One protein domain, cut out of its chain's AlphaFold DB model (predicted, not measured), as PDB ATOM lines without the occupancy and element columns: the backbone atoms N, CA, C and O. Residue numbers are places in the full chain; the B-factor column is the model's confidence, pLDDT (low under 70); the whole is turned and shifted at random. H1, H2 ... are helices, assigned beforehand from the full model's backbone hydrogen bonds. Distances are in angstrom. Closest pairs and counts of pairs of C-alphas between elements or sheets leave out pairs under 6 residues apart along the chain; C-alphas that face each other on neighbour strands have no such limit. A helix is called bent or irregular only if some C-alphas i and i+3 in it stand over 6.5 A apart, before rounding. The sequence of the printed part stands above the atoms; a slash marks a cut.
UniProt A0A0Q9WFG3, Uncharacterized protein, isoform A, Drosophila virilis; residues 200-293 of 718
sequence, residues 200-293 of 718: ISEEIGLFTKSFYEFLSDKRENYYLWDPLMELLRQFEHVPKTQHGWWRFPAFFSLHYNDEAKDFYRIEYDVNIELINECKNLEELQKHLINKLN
ATOM      1  N   ILE A 200     299.250 366.228 271.283       90.94
ATOM      2  CA  ILE A 200     299.057 367.215 272.351       90.94
ATOM      3  C   ILE A 200     298.630 366.569 273.676       90.94
ATOM      4  O   ILE A 200     299.056 367.021 274.731       90.94
ATOM      5  N   SER A 201     297.896 365.453 273.644       88.56
ATOM      6  CA  SER A 201     297.504 364.694 274.839       88.56
ATOM      7  C   SER A 201     298.690 364.232 275.697       88.56
ATOM      8  O   SER A 201     298.559 364.116 276.910       88.56
ATOM      9  N   GLU A 202     299.847 363.962 275.086       89.25
ATOM     10  CA  GLU A 202     301.068 363.556 275.797       89.25
ATOM     11  C   GLU A 202     301.881 364.768 276.276       89.25
ATOM     12  O   GLU A 202     302.582 364.691 277.286       89.25
ATOM     13  N   GLU A 203     301.780 365.900 275.575       92.19
ATOM     14  CA  GLU A 203     302.567 367.107 275.851       92.19
ATOM     15  C   GLU A 203     301.817 368.145 276.705       92.19
ATOM     16  O   GLU A 203     302.446 369.059 277.243       92.19
ATOM     17  N   ILE A 204     300.502 367.995 276.907       91.25
ATOM     18  CA  ILE A 204     299.659 368.976 277.607       91.25
ATOM     19  C   ILE A 204     300.127 369.248 279.044       91.25
ATOM     20  O   ILE A 204     300.074 370.379 279.524       91.25
ATOM     21  N   GLY A 205     300.692 368.235 279.710       91.12
ATOM     22  CA  GLY A 205     301.252 368.360 281.058       91.12
ATOM     23  C   GLY A 205     302.450 369.315 281.161       91.12
ATOM     24  O   GLY A 205     302.806 369.735 282.261       91.12
ATOM     25  N   LEU A 206     303.070 369.691 280.037       94.00
ATOM     26  CA  LEU A 206     304.188 370.636 279.999       94.00
ATOM     27  C   LEU A 206     303.734 372.102 280.121       94.00
ATOM     28  O   LEU A 206     304.529 372.959 280.525       94.00
ATOM     29  N   PHE A 207     302.458 372.392 279.845       93.81
ATOM     30  CA  PHE A 207     301.834 373.707 280.012       93.81
ATOM     31  C   PHE A 207     301.520 373.972 281.491       93.81
ATOM     32  O   PHE A 207     300.381 374.032 281.951       93.81
ATOM     33  N   THR A 208     302.587 374.115 282.271       93.88
ATOM     34  CA  THR A 208     302.527 374.368 283.713       93.88
ATOM     35  C   THR A 208     302.324 375.851 284.023       93.88
ATOM     36  O   THR A 208     302.606 376.721 283.191       93.88
ATOM     37  N   LYS A 209     301.924 376.151 285.266       92.56
ATOM     38  CA  LYS A 209     301.914 377.517 285.809       92.56
ATOM     39  C   LYS A 209     303.270 378.207 285.642       92.56
ATOM     40  O   LYS A 209     303.334 379.293 285.085       92.56
ATOM     41  N   SER A 210     304.357 377.546 286.044       92.69
ATOM     42  CA  SER A 210     305.714 378.102 285.934       92.69
ATOM     43  C   SER A 210     306.115 378.405 284.488       92.69
ATOM     44  O   SER A 210     306.921 379.303 284.242       92.69
ATOM     45  N   PHE A 211     305.602 377.649 283.512       92.56
ATOM     46  CA  PHE A 211     305.843 377.962 282.108       92.56
ATOM     47  C   PHE A 211     305.023 379.162 281.641       92.56
ATOM     48  O   PHE A 211     305.584 380.039 280.992       92.56
ATOM     49  N   TYR A 212     303.752 379.253 282.039       91.19
ATOM     50  CA  TYR A 212     302.951 380.453 281.802       91.19
ATOM     51  C   TYR A 212     303.620 381.691 282.405       91.19
ATOM     52  O   TYR A 212     303.860 382.640 281.680       91.19
ATOM     53  N   GLU A 213     304.016 381.653 283.680       88.56
ATOM     54  CA  GLU A 213     304.653 382.784 284.374       88.56
ATOM     55  C   GLU A 213     305.993 383.205 283.759       88.56
ATOM     56  O   GLU A 213     306.361 384.375 283.818       88.56
ATOM     57  N   PHE A 214     306.724 382.254 283.171       89.75
ATOM     58  CA  PHE A 214     307.972 382.522 282.458       89.75
ATOM     59  C   PHE A 214     307.741 383.254 281.128       89.75
ATOM     60  O   PHE A 214     308.566 384.071 280.728       89.75
ATOM     61  N   LEU A 215     306.649 382.942 280.425       89.75
ATOM     62  CA  LEU A 215     306.305 383.584 279.155       89.75
ATOM     63  C   LEU A 215     305.495 384.867 279.343       89.75
ATOM     64  O   LEU A 215     305.589 385.775 278.519       89.75
ATOM     65  N   SER A 216     304.663 384.907 280.384       81.88
ATOM     66  CA  SER A 216     303.764 386.010 280.667       81.88
ATOM     67  C   SER A 216     304.589 387.222 281.023       81.88
ATOM     68  O   SER A 216     305.345 387.232 282.001       81.88
ATOM     69  N   ASP A 217     304.409 388.263 280.236       72.50
ATOM     70  CA  ASP A 217     304.940 389.542 280.603       72.50
ATOM     71  C   ASP A 217     304.073 390.101 281.736       72.50
ATOM     72  O   ASP A 217     302.886 390.368 281.555       72.50
ATOM     73  N   LYS A 218     304.670 390.309 282.917       61.19
ATOM     74  CA  LYS A 218     303.989 390.962 284.050       61.19
ATOM     75  C   LYS A 218     303.471 392.368 283.706       61.19
ATOM     76  O   LYS A 218     302.759 392.952 284.518       61.19
ATOM     77  N   ARG A 219     303.884 392.915 282.555       55.97
ATOM     78  CA  ARG A 219     303.526 394.229 282.021       55.97
ATOM     79  C   ARG A 219     302.244 394.158 281.181       55.97
ATOM     80  O   ARG A 219     301.297 394.858 281.516       55.97
ATOM     81  N   GLU A 220     302.184 393.296 280.157       53.97
ATOM     82  CA  GLU A 220     301.010 393.093 279.284       53.97
ATOM     83  C   GLU A 220     301.022 391.716 278.579       53.97
ATOM     84  O   GLU A 220     301.979 391.358 277.899       53.97
ATOM     85  N   ASN A 221     299.921 390.957 278.645       56.06
ATOM     86  CA  ASN A 221     299.823 389.605 278.062       56.06
ATOM     87  C   ASN A 221     299.445 389.555 276.564       56.06
ATOM     88  O   ASN A 221     299.147 388.474 276.057       56.06
ATOM     89  N   TYR A 222     299.442 390.676 275.832       59.31
ATOM     90  CA  TYR A 222     298.913 390.720 274.456       59.31
ATOM     91  C   TYR A 222     299.605 389.745 273.489       59.31
ATOM     92  O   TYR A 222     298.953 389.173 272.621       59.31
ATOM     93  N   TYR A 223     300.902 389.483 273.664       73.81
ATOM     94  CA  TYR A 223     301.650 388.589 272.772       73.81
ATOM     95  C   TYR A 223     301.409 387.092 273.019       73.81
ATOM     96  O   TYR A 223     301.867 386.266 272.234       73.81
ATOM     97  N   LEU A 224     300.696 386.727 274.092       88.88
ATOM     98  CA  LEU A 224     300.282 385.344 274.336       88.88
ATOM     99  C   LEU A 224     298.982 384.973 273.620       88.88
ATOM    100  O   LEU A 224     298.600 383.808 273.667       88.88
ATOM    101  N   TRP A 225     298.333 385.922 272.940       90.62
ATOM    102  CA  TRP A 225     297.078 385.678 272.238       90.62
ATOM    103  C   TRP A 225     297.160 384.480 271.279       90.62
ATOM    104  O   TRP A 225     296.398 383.529 271.441       90.62
ATOM    105  N   ASP A 226     298.119 384.477 270.345       92.44
ATOM    106  CA  ASP A 226     298.238 383.401 269.348       92.44
ATOM    107  C   ASP A 226     298.556 382.036 269.993       92.44
ATOM    108  O   ASP A 226     297.836 381.078 269.715       92.44
ATOM    109  N   PRO A 227     299.549 381.904 270.906       94.56
ATOM    110  CA  PRO A 227     299.757 380.648 271.628       94.56
ATOM    111  C   PRO A 227     298.528 380.143 272.385       94.56
ATOM    112  O   PRO A 227     298.292 378.938 272.416       94.56
ATOM    113  N   LEU A 228     297.759 381.040 273.013       94.75
ATOM    114  CA  LEU A 228     296.560 380.665 273.762       94.75
ATOM    115  C   LEU A 228     295.433 380.213 272.828       94.75
ATOM    116  O   LEU A 228     294.757 379.244 273.158       94.75
ATOM    117  N   MET A 229     295.250 380.868 271.676       94.94
ATOM    118  CA  MET A 229     294.269 380.458 270.665       94.94
ATOM    119  C   MET A 229     294.597 379.083 270.082       94.94
ATOM    120  O   MET A 229     293.721 378.223 270.016       94.94
ATOM    121  N   GLU A 230     295.854 378.837 269.701       95.56
ATOM    122  CA  GLU A 230     296.237 377.520 269.178       95.56
ATOM    123  C   GLU A 230     296.127 376.434 270.255       95.56
ATOM    124  O   GLU A 230     295.703 375.319 269.965       95.56
ATOM    125  N   LEU A 231     296.434 376.751 271.518       95.12
ATOM    126  CA  LEU A 231     296.237 375.803 272.615       95.12
ATOM    127  C   LEU A 231     294.753 375.508 272.864       95.12
ATOM    128  O   LEU A 231     294.400 374.358 273.110       95.12
ATOM    129  N   LEU A 232     293.889 376.523 272.780       95.25
ATOM    130  CA  LEU A 232     292.443 376.374 272.918       95.25
ATOM    131  C   LEU A 232     291.883 375.405 271.867       95.25
ATOM    132  O   LEU A 232     291.147 374.491 272.222       95.25
ATOM    133  N   ARG A 233     292.291 375.545 270.600       94.62
ATOM    134  CA  ARG A 233     291.904 374.611 269.527       94.62
ATOM    135  C   ARG A 233     292.342 373.185 269.821       94.62
ATOM    136  O   ARG A 233     291.599 372.240 269.587       94.62
ATOM    137  N   GLN A 234     293.536 373.020 270.382       94.06
ATOM    138  CA  GLN A 234     294.019 371.702 270.777       94.06
ATOM    139  C   GLN A 234     293.254 371.116 271.976       94.06
ATOM    140  O   GLN A 234     293.138 369.893 272.077       94.06
ATOM    141  N   PHE A 235     292.703 371.945 272.871       93.12
ATOM    142  CA  PHE A 235     291.872 371.467 273.980       93.12
ATOM    143  C   PHE A 235     290.598 370.756 273.510       93.12
ATOM    144  O   PHE A 235     290.144 369.855 274.201       93.12
ATOM    145  N   GLU A 236     290.063 371.054 272.322       88.12
ATOM    146  CA  GLU A 236     288.920 370.309 271.758       88.12
ATOM    147  C   GLU A 236     289.212 368.814 271.551       88.12
ATOM    148  O   GLU A 236     288.303 367.994 271.414       88.12
ATOM    149  N   HIS A 237     290.490 368.438 271.512       89.38
ATOM    150  CA  HIS A 237     290.945 367.066 271.308       89.38
ATOM    151  C   HIS A 237     291.476 366.415 272.591       89.38
ATOM    152  O   HIS A 237     291.947 365.275 272.559       89.38
ATOM    153  N   VAL A 238     291.408 367.118 273.724       92.06
ATOM    154  CA  VAL A 238     291.934 366.674 275.017       92.06
ATOM    155  C   VAL A 238     290.789 366.643 276.036       92.06
ATOM    156  O   VAL A 238     289.912 367.496 276.011       92.06
ATOM    157  N   PRO A 239     290.739 365.669 276.963       91.56
ATOM    158  CA  PRO A 239     289.734 365.698 278.019       91.56
ATOM    159  C   PRO A 239     289.915 366.917 278.933       91.56
ATOM    160  O   PRO A 239     291.018 367.150 279.434       91.56
ATOM    161  N   LYS A 240     288.817 367.601 279.290       91.31
ATOM    162  CA  LYS A 240     288.792 368.741 280.231       91.31
ATOM    163  C   LYS A 240     289.599 368.560 281.513       91.31
ATOM    164  O   LYS A 240     290.167 369.522 282.034       91.31
ATOM    165  N   THR A 241     289.670 367.341 282.040       89.44
ATOM    166  CA  THR A 241     290.442 367.022 283.252       89.44
ATOM    167  C   THR A 241     291.954 367.188 283.077       89.44
ATOM    168  O   THR A 241     292.670 367.225 284.072       89.44
ATOM    169  N   GLN A 242     292.448 367.276 281.840       91.50
ATOM    170  CA  GLN A 242     293.868 367.391 281.500       91.50
ATOM    171  C   GLN A 242     294.280 368.799 281.040       91.50
ATOM    172  O   GLN A 242     295.472 369.044 280.885       91.50
ATOM    173  N   HIS A 243     293.345 369.744 280.867       92.25
ATOM    174  CA  HIS A 243     293.659 371.093 280.355       92.25
ATOM    175  C   HIS A 243     294.597 371.900 281.272       92.25
ATOM    176  O   HIS A 243     295.237 372.856 280.833       92.25
ATOM    177  N   GLY A 244     294.701 371.513 282.548       92.12
ATOM    178  CA  GLY A 244     295.687 372.059 283.476       92.12
ATOM    179  C   GLY A 244     295.564 373.570 283.682       92.12
ATOM    180  O   GLY A 244     294.501 374.164 283.494       92.12
ATOM    181  N   TRP A 245     296.657 374.210 284.104       94.25
ATOM    182  CA  TRP A 245     296.668 375.625 284.496       94.25
ATOM    183  C   TRP A 245     296.285 376.576 283.355       94.25
ATOM    184  O   TRP A 245     295.645 377.595 283.588       94.25
ATOM    185  N   TRP A 246     296.644 376.249 282.112       93.62
ATOM    186  CA  TRP A 246     296.491 377.156 280.972       93.62
ATOM    187  C   TRP A 246     295.038 377.386 280.538       93.62
ATOM    188  O   TRP A 246     294.764 378.364 279.841       93.62
ATOM    189  N   ARG A 247     294.087 376.589 281.047       94.06
ATOM    190  CA  ARG A 247     292.649 376.853 280.890       94.06
ATOM    191  C   ARG A 247     292.221 378.210 281.454       94.06
ATOM    192  O   ARG A 247     291.288 378.805 280.930       94.06
ATOM    193  N   PHE A 248     292.877 378.710 282.502       94.50
ATOM    194  CA  PHE A 248     292.522 379.998 283.104       94.50
ATOM    195  C   PHE A 248     293.012 381.197 282.285       94.50
ATOM    196  O   PHE A 248     292.180 382.028 281.921       94.50
ATOM    197  N   PRO A 249     294.314 381.330 281.952       92.06
ATOM    198  CA  PRO A 249     294.770 382.447 281.140       92.06
ATOM    199  C   PRO A 249     294.162 382.436 279.737       92.06
ATOM    200  O   PRO A 249     293.911 383.520 279.219       92.06
ATOM    201  N   ALA A 250     293.863 381.269 279.149       93.12
ATOM    202  CA  ALA A 250     293.114 381.197 277.895       93.12
ATOM    203  C   ALA A 250     291.713 381.818 278.046       93.12
ATOM    204  O   ALA A 250     291.370 382.703 277.270       93.12
ATOM    205  N   PHE A 251     290.958 381.473 279.096       94.06
ATOM    206  CA  PHE A 251     289.645 382.071 279.360       94.06
ATOM    207  C   PHE A 251     289.735 383.594 279.510       94.06
ATOM    208  O   PHE A 251     289.121 384.330 278.746       94.06
ATOM    209  N   PHE A 252     290.538 384.085 280.459       91.94
ATOM    210  CA  PHE A 252     290.580 385.516 280.780       91.94
ATOM    211  C   PHE A 252     291.234 386.370 279.695       91.94
ATOM    212  O   PHE A 252     290.877 387.536 279.541       91.94
ATOM    213  N   SER A 253     292.175 385.820 278.924       89.31
ATOM    214  CA  SER A 253     292.813 386.576 277.842       89.31
ATOM    215  C   SER A 253     291.961 386.581 276.582       89.31
ATOM    216  O   SER A 253     291.929 387.605 275.917       89.31
ATOM    217  N   LEU A 254     291.248 385.488 276.280       90.25
ATOM    218  CA  LEU A 254     290.496 385.311 275.033       90.25
ATOM    219  C   LEU A 254     288.991 385.583 275.170       90.25
ATOM    220  O   LEU A 254     288.256 385.387 274.211       90.25
ATOM    221  N   HIS A 255     288.510 386.052 276.324       85.38
ATOM    222  CA  HIS A 255     287.074 386.189 276.612       85.38
ATOM    223  C   HIS A 255     286.287 387.102 275.651       85.38
ATOM    224  O   HIS A 255     285.058 387.093 275.675       85.38
ATOM    225  N   TYR A 256     286.961 387.896 274.818       85.44
ATOM    226  CA  TYR A 256     286.350 388.697 273.754       85.44
ATOM    227  C   TYR A 256     286.098 387.923 272.460       85.44
ATOM    228  O   TYR A 256     285.213 388.305 271.696       85.44
ATOM    229  N   ASN A 257     286.851 386.852 272.224       93.31
ATOM    230  CA  ASN A 257     286.799 386.044 271.017       93.31
ATOM    231  C   ASN A 257     285.644 385.035 271.076       93.31
ATOM    232  O   ASN A 257     285.436 384.372 272.091       93.31
ATOM    233  N   ASP A 258     284.894 384.923 269.982       93.44
ATOM    234  CA  ASP A 258     283.680 384.105 269.951       93.44
ATOM    235  C   ASP A 258     283.975 382.597 269.927       93.44
ATOM    236  O   ASP A 258     283.281 381.853 270.615       93.44
ATOM    237  N   GLU A 259     285.049 382.155 269.259       94.31
ATOM    238  CA  GLU A 259     285.532 380.758 269.287       94.31
ATOM    239  C   GLU A 259     285.863 380.338 270.731       94.31
ATOM    240  O   GLU A 259     285.406 379.301 271.210       94.31
ATOM    241  N   ALA A 260     286.557 381.200 271.482       94.00
ATOM    242  CA  ALA A 260     286.839 380.975 272.897       94.00
ATOM    243  C   ALA A 260     285.573 380.945 273.763       94.00
ATOM    244  O   ALA A 260     285.403 380.027 274.567       94.00
ATOM    245  N   LYS A 261     284.661 381.911 273.608       93.81
ATOM    246  CA  LYS A 261     283.393 381.921 274.362       93.81
ATOM    247  C   LYS A 261     282.581 380.655 274.110       93.81
ATOM    248  O   LYS A 261     282.077 380.068 275.065       93.81
ATOM    249  N   ASP A 262     282.463 380.241 272.850       95.25
ATOM    250  CA  ASP A 262     281.721 379.045 272.464       95.25
ATOM    251  C   ASP A 262     282.349 377.789 273.070       95.25
ATOM    252  O   ASP A 262     281.627 376.984 273.665       95.25
ATOM    253  N   PHE A 263     283.678 377.669 273.030       95.69
ATOM    254  CA  PHE A 263     284.401 376.578 273.681       95.69
ATOM    255  C   PHE A 263     284.098 376.501 275.186       95.69
ATOM    256  O   PHE A 263     283.669 375.458 275.681       95.69
ATOM    257  N   TYR A 264     284.254 377.599 275.937       96.12
ATOM    258  CA  TYR A 264     284.003 377.586 277.387       96.12
ATOM    259  C   TYR A 264     282.521 377.404 277.737       96.12
ATOM    260  O   TYR A 264     282.206 376.807 278.771       96.12
ATOM    261  N   ARG A 265     281.602 377.864 276.882       95.62
ATOM    262  CA  ARG A 265     280.169 377.586 277.031       95.62
ATOM    263  C   ARG A 265     279.882 376.093 276.887       95.62
ATOM    264  O   ARG A 265     279.134 375.552 277.691       95.62
ATOM    265  N   ILE A 266     280.464 375.434 275.887       94.81
ATOM    266  CA  ILE A 266     280.187 374.024 275.575       94.81
ATOM    267  C   ILE A 266     280.916 373.082 276.545       94.81
ATOM    268  O   ILE A 266     280.283 372.226 277.155       94.81
ATOM    269  N   GLU A 267     282.225 373.253 276.732       95.50
ATOM    270  CA  GLU A 267     283.071 372.304 277.474       95.50
ATOM    271  C   GLU A 267     283.050 372.545 278.996       95.50
ATOM    272  O   GLU A 267     283.165 371.627 279.820       95.50
ATOM    273  N   TYR A 268     282.894 373.804 279.411       95.88
ATOM    274  CA  TYR A 268     282.913 374.192 280.823       95.88
ATOM    275  C   TYR A 268     281.547 374.605 281.377       95.88
ATOM    276  O   TYR A 268     281.449 374.820 282.587       95.88
ATOM    277  N   ASP A 269     280.501 374.650 280.545       96.19
ATOM    278  CA  ASP A 269     279.156 375.105 280.928       96.19
ATOM    279  C   ASP A 269     279.185 376.503 281.574       96.19
ATOM    280  O   ASP A 269     278.533 376.808 282.581       96.19
ATOM    281  N   VAL A 270     280.043 377.362 281.022       96.44
ATOM    282  CA  VAL A 270     280.184 378.744 281.460       96.44
ATOM    283  C   VAL A 270     279.038 379.566 280.870       96.44
ATOM    284  O   VAL A 270     278.924 379.727 279.657       96.44
ATOM    285  N   ASN A 271     278.208 380.143 281.742       95.44
ATOM    286  CA  ASN A 271     277.177 381.098 281.341       95.44
ATOM    287  C   ASN A 271     277.810 382.426 280.869       95.44
ATOM    288  O   ASN A 271     278.270 383.226 281.685       95.44
ATOM    289  N   ILE A 272     277.827 382.642 279.551       93.12
ATOM    290  CA  ILE A 272     278.383 383.845 278.911       93.12
ATOM    291  C   ILE A 272     277.502 385.083 279.142       93.12
ATOM    292  O   ILE A 272     278.038 386.181 279.282       93.12
ATOM    293  N   GLU A 273     276.178 384.924 279.234       91.62
ATOM    294  CA  GLU A 273     275.255 386.026 279.547       91.62
ATOM    295  C   GLU A 273     275.545 386.574 280.944       91.62
ATOM    296  O   GLU A 273     275.743 387.776 281.103       91.62
ATOM    297  N   LEU A 274     275.729 385.688 281.931       93.06
ATOM    298  CA  LEU A 274     276.145 386.083 283.278       93.06
ATOM    299  C   LEU A 274     277.477 386.848 283.244       93.06
ATOM    300  O   LEU A 274     277.609 387.885 283.878       93.06
ATOM    301  N   ILE A 275     278.463 386.401 282.466       91.25
ATOM    302  CA  ILE A 275     279.744 387.120 282.341       91.25
ATOM    303  C   ILE A 275     279.577 388.521 281.730       91.25
ATOM    304  O   ILE A 275     280.406 389.399 281.977       91.25
ATOM    305  N   ASN A 276     278.565 388.740 280.894       88.50
ATOM    306  CA  ASN A 276     278.329 390.025 280.236       88.50
ATOM    307  C   ASN A 276     277.451 390.972 281.058       88.50
ATOM    308  O   ASN A 276     277.652 392.178 280.974       88.50
ATOM    309  N   GLU A 277     276.510 390.442 281.837       91.25
ATOM    310  CA  GLU A 277     275.447 391.231 282.469       91.25
ATOM    311  C   GLU A 277     275.500 391.229 284.004       91.25
ATOM    312  O   GLU A 277     274.753 391.970 284.647       91.25
ATOM    313  N   CYS A 278     276.364 390.411 284.618       92.06
ATOM    314  CA  CYS A 278     276.427 390.299 286.070       92.06
ATOM    315  C   CYS A 278     276.869 391.612 286.727       92.06
ATOM    316  O   CYS A 278     277.926 392.169 286.423       92.06
ATOM    317  N   LYS A 279     276.063 392.051 287.700       92.56
ATOM    318  CA  LYS A 279     276.291 393.241 288.531       92.56
ATOM    319  C   LYS A 279     276.817 392.914 289.930       92.56
ATOM    320  O   LYS A 279     277.010 393.825 290.727       92.56
ATOM    321  N   ASN A 280     277.037 391.635 290.241       94.88
ATOM    322  CA  ASN A 280     277.536 391.173 291.532       94.88
ATOM    323  C   ASN A 280     278.866 390.416 291.363       94.88
ATOM    324  O   ASN A 280     278.917 389.324 290.794       94.88
ATOM    325  N   LEU A 281     279.952 390.991 291.882       95.19
ATOM    326  CA  LEU A 281     281.292 390.415 291.763       95.19
ATOM    327  C   LEU A 281     281.401 389.028 292.421       95.19
ATOM    328  O   LEU A 281     281.991 388.122 291.832       95.19
ATOM    329  N   GLU A 282     280.813 388.830 293.604       95.19
ATOM    330  CA  GLU A 282     280.870 387.539 294.297       95.19
ATOM    331  C   GLU A 282     280.135 386.437 293.531       95.19
ATOM    332  O   GLU A 282     280.583 385.289 293.508       95.19
ATOM    333  N   GLU A 283     278.990 386.763 292.930       96.38
ATOM    334  CA  GLU A 283     278.226 385.831 292.103       96.38
ATOM    335  C   GLU A 283     279.053 385.392 290.893       96.38
ATOM    336  O   GLU A 283     279.180 384.192 290.625       96.38
ATOM    337  N   LEU A 284     279.691 386.351 290.215       96.31
ATOM    338  CA  LEU A 284     280.566 386.071 289.083       96.31
ATOM    339  C   LEU A 284     281.773 385.212 289.498       96.31
ATOM    340  O   LEU A 284     282.093 384.235 288.818       96.31
ATOM    341  N   GLN A 285     282.407 385.518 290.634       96.69
ATOM    342  CA  GLN A 285     283.522 384.733 291.171       96.69
ATOM    343  C   GLN A 285     283.095 383.301 291.513       96.69
ATOM    344  O   GLN A 285     283.753 382.350 291.089       96.69
ATOM    345  N   LYS A 286     281.978 383.122 292.232       97.00
ATOM    346  CA  LYS A 286     281.441 381.795 292.590       97.00
ATOM    347  C   LYS A 286     281.137 380.967 291.341       97.00
ATOM    348  O   LYS A 286     281.473 379.782 291.300       97.00
ATOM    349  N   HIS A 287     280.551 381.587 290.316       97.75
ATOM    350  CA  HIS A 287     280.284 380.938 289.034       97.75
ATOM    351  C   HIS A 287     281.573 380.489 288.342       97.75
ATOM    352  O   HIS A 287     281.704 379.310 288.016       97.75
ATOM    353  N   LEU A 288     282.549 381.385 288.162       97.38
ATOM    354  CA  LEU A 288     283.787 381.070 287.443       97.38
ATOM    355  C   LEU A 288     284.659 380.047 288.180       97.38
ATOM    356  O   LEU A 288     285.178 379.135 287.541       97.38
ATOM    357  N   ILE A 289     284.764 380.128 289.511       97.50
ATOM    358  CA  ILE A 289     285.486 379.139 290.333       97.50
ATOM    359  C   ILE A 289     284.898 377.737 290.145       97.50
ATOM    360  O   ILE A 289     285.635 376.759 289.993       97.50
ATOM    361  N   ASN A 290     283.567 377.638 290.137       96.69
ATOM    362  CA  ASN A 290     282.870 376.374 289.944       96.69
ATOM    363  C   ASN A 290     283.040 375.863 288.504       96.69
ATOM    364  O   ASN A 290     283.535 374.757 288.282       96.69
ATOM    365  N   LYS A 291     282.689 376.684 287.507       96.31
ATOM    366  CA  LYS A 291     282.648 376.255 286.104       96.31
ATOM    367  C   LYS A 291     284.024 375.975 285.519       96.31
ATOM    368  O   LYS A 291     284.167 374.980 284.814       96.31
ATOM    369  N   LEU A 292     285.055 376.746 285.879       95.31
ATOM    370  CA  LEU A 292     286.444 376.481 285.476       95.31
ATOM    371  C   LEU A 292     287.099 375.336 286.276       95.31
ATOM    372  O   LEU A 292     288.267 375.010 286.035       95.31
ATOM    373  N   ASN A 293     286.344 374.680 287.167       94.00
ATOM    374  CA  ASN A 293     286.751 373.512 287.945       94.00
ATOM    375  C   ASN A 293     288.042 373.768 288.741       94.00
ATOM    376  O   ASN A 293     289.033 373.058 288.565       94.00
TER     377      ASN A 293
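AT A GLANCE: This is residues 200 to 293 of the 718 residues of the protein "Uncharacterized protein, isoform A" of Drosophila virilis (UniProt A0A0Q9WFG3). Short helices follow one another from one end of the domain to the other: H3, H4 and H5 make the middle, H1 and H2 lie at the end beside H3, and H6 and H7 run side by side in opposite directions at the far end. H3 crosses H4, H4 folds back into H5 as a helical hairpin, and the turn at residues 277 to 282 sticks out. The printed part has 94 residues with seven named helices, H1 to H7 in chain order, and no named strand; the class is all helix. The whole is compact, with a radius of gyration of the C-alphas of 13.4 A and spans of 37 by 32 by 21 A.

IN THESE COORDINATES: H1 covers residues 200 to 206, beginning at C-alpha 200 at (299.057, 367.215, 272.351). H2 covers residues 209 to 215. H3, residues 222 to 235, is the longest helix by residues and measures 20.5 A from first to last C-alpha. H1 and H3 are irregular: C-alphas 202 and 205 are 7.1 A apart, and so are C-alphas 223 and 226. H4 covers residues 247 to 254, starting at C-alpha 247 at (292.649, 376.853, 280.890). H5, residues 258 to 268, is 14.7 A long, and H6 covers residues 272 to 277. H7, residues 281 to 291, is 15.3 A long and ends at C-alpha 291 at (282.648, 376.255, 286.104).

HOW THE PARTS SIT: H1 and H2 meet only through their link. H1 is close to H3 but not clearly touching, with the closest C-alphas, those of Ile 200 and Gln 234, 6.9 A apart. H2 is likewise close to H3 but not clearly touching, at 7.9 A between the C-alphas of Leu 215 and Leu 224. H3 and H4 touch at a steep tilt of 52 degrees, opposite ways; their closest C-alphas, of Leu 228 and Ala 250, are 5.4 A apart. H4 and H5 touch as a hairpin at a shallow tilt of 25 degrees, with the C-alphas of Leu 254 and Ala 260 closest at 6.1 A. H5 and H6 are close but not clearly touching, at a steep tilt of 68 degrees, only just short of about perpendicular; the C-alphas of Arg 265 and Ile 272 are closest at 6.8 A. H6 and H7 are close but not clearly touching, at a shallow tilt of 2 degrees, opposite ways, with the C-alphas of Ile 275 and Leu 284 closest at 6.9 A. H4 and H7 are apart. In H2, H4, H5, H6 and H7 every O i to N i+4 pair is within hydrogen-bond range; H3 has 8 of 10, and H1 has 1 of 3, with 2 of 4 O i to N i+3 pairs within range.

THE WHOLE: The two C-alphas farthest apart, of Glu 202 and Lys 279, are 40.7 A apart. The printed part has no cut. The link from H3 to H4, 11 residues, is long. Mean pLDDT of the printed part is 90.7; residues 218 to 222 are under 70.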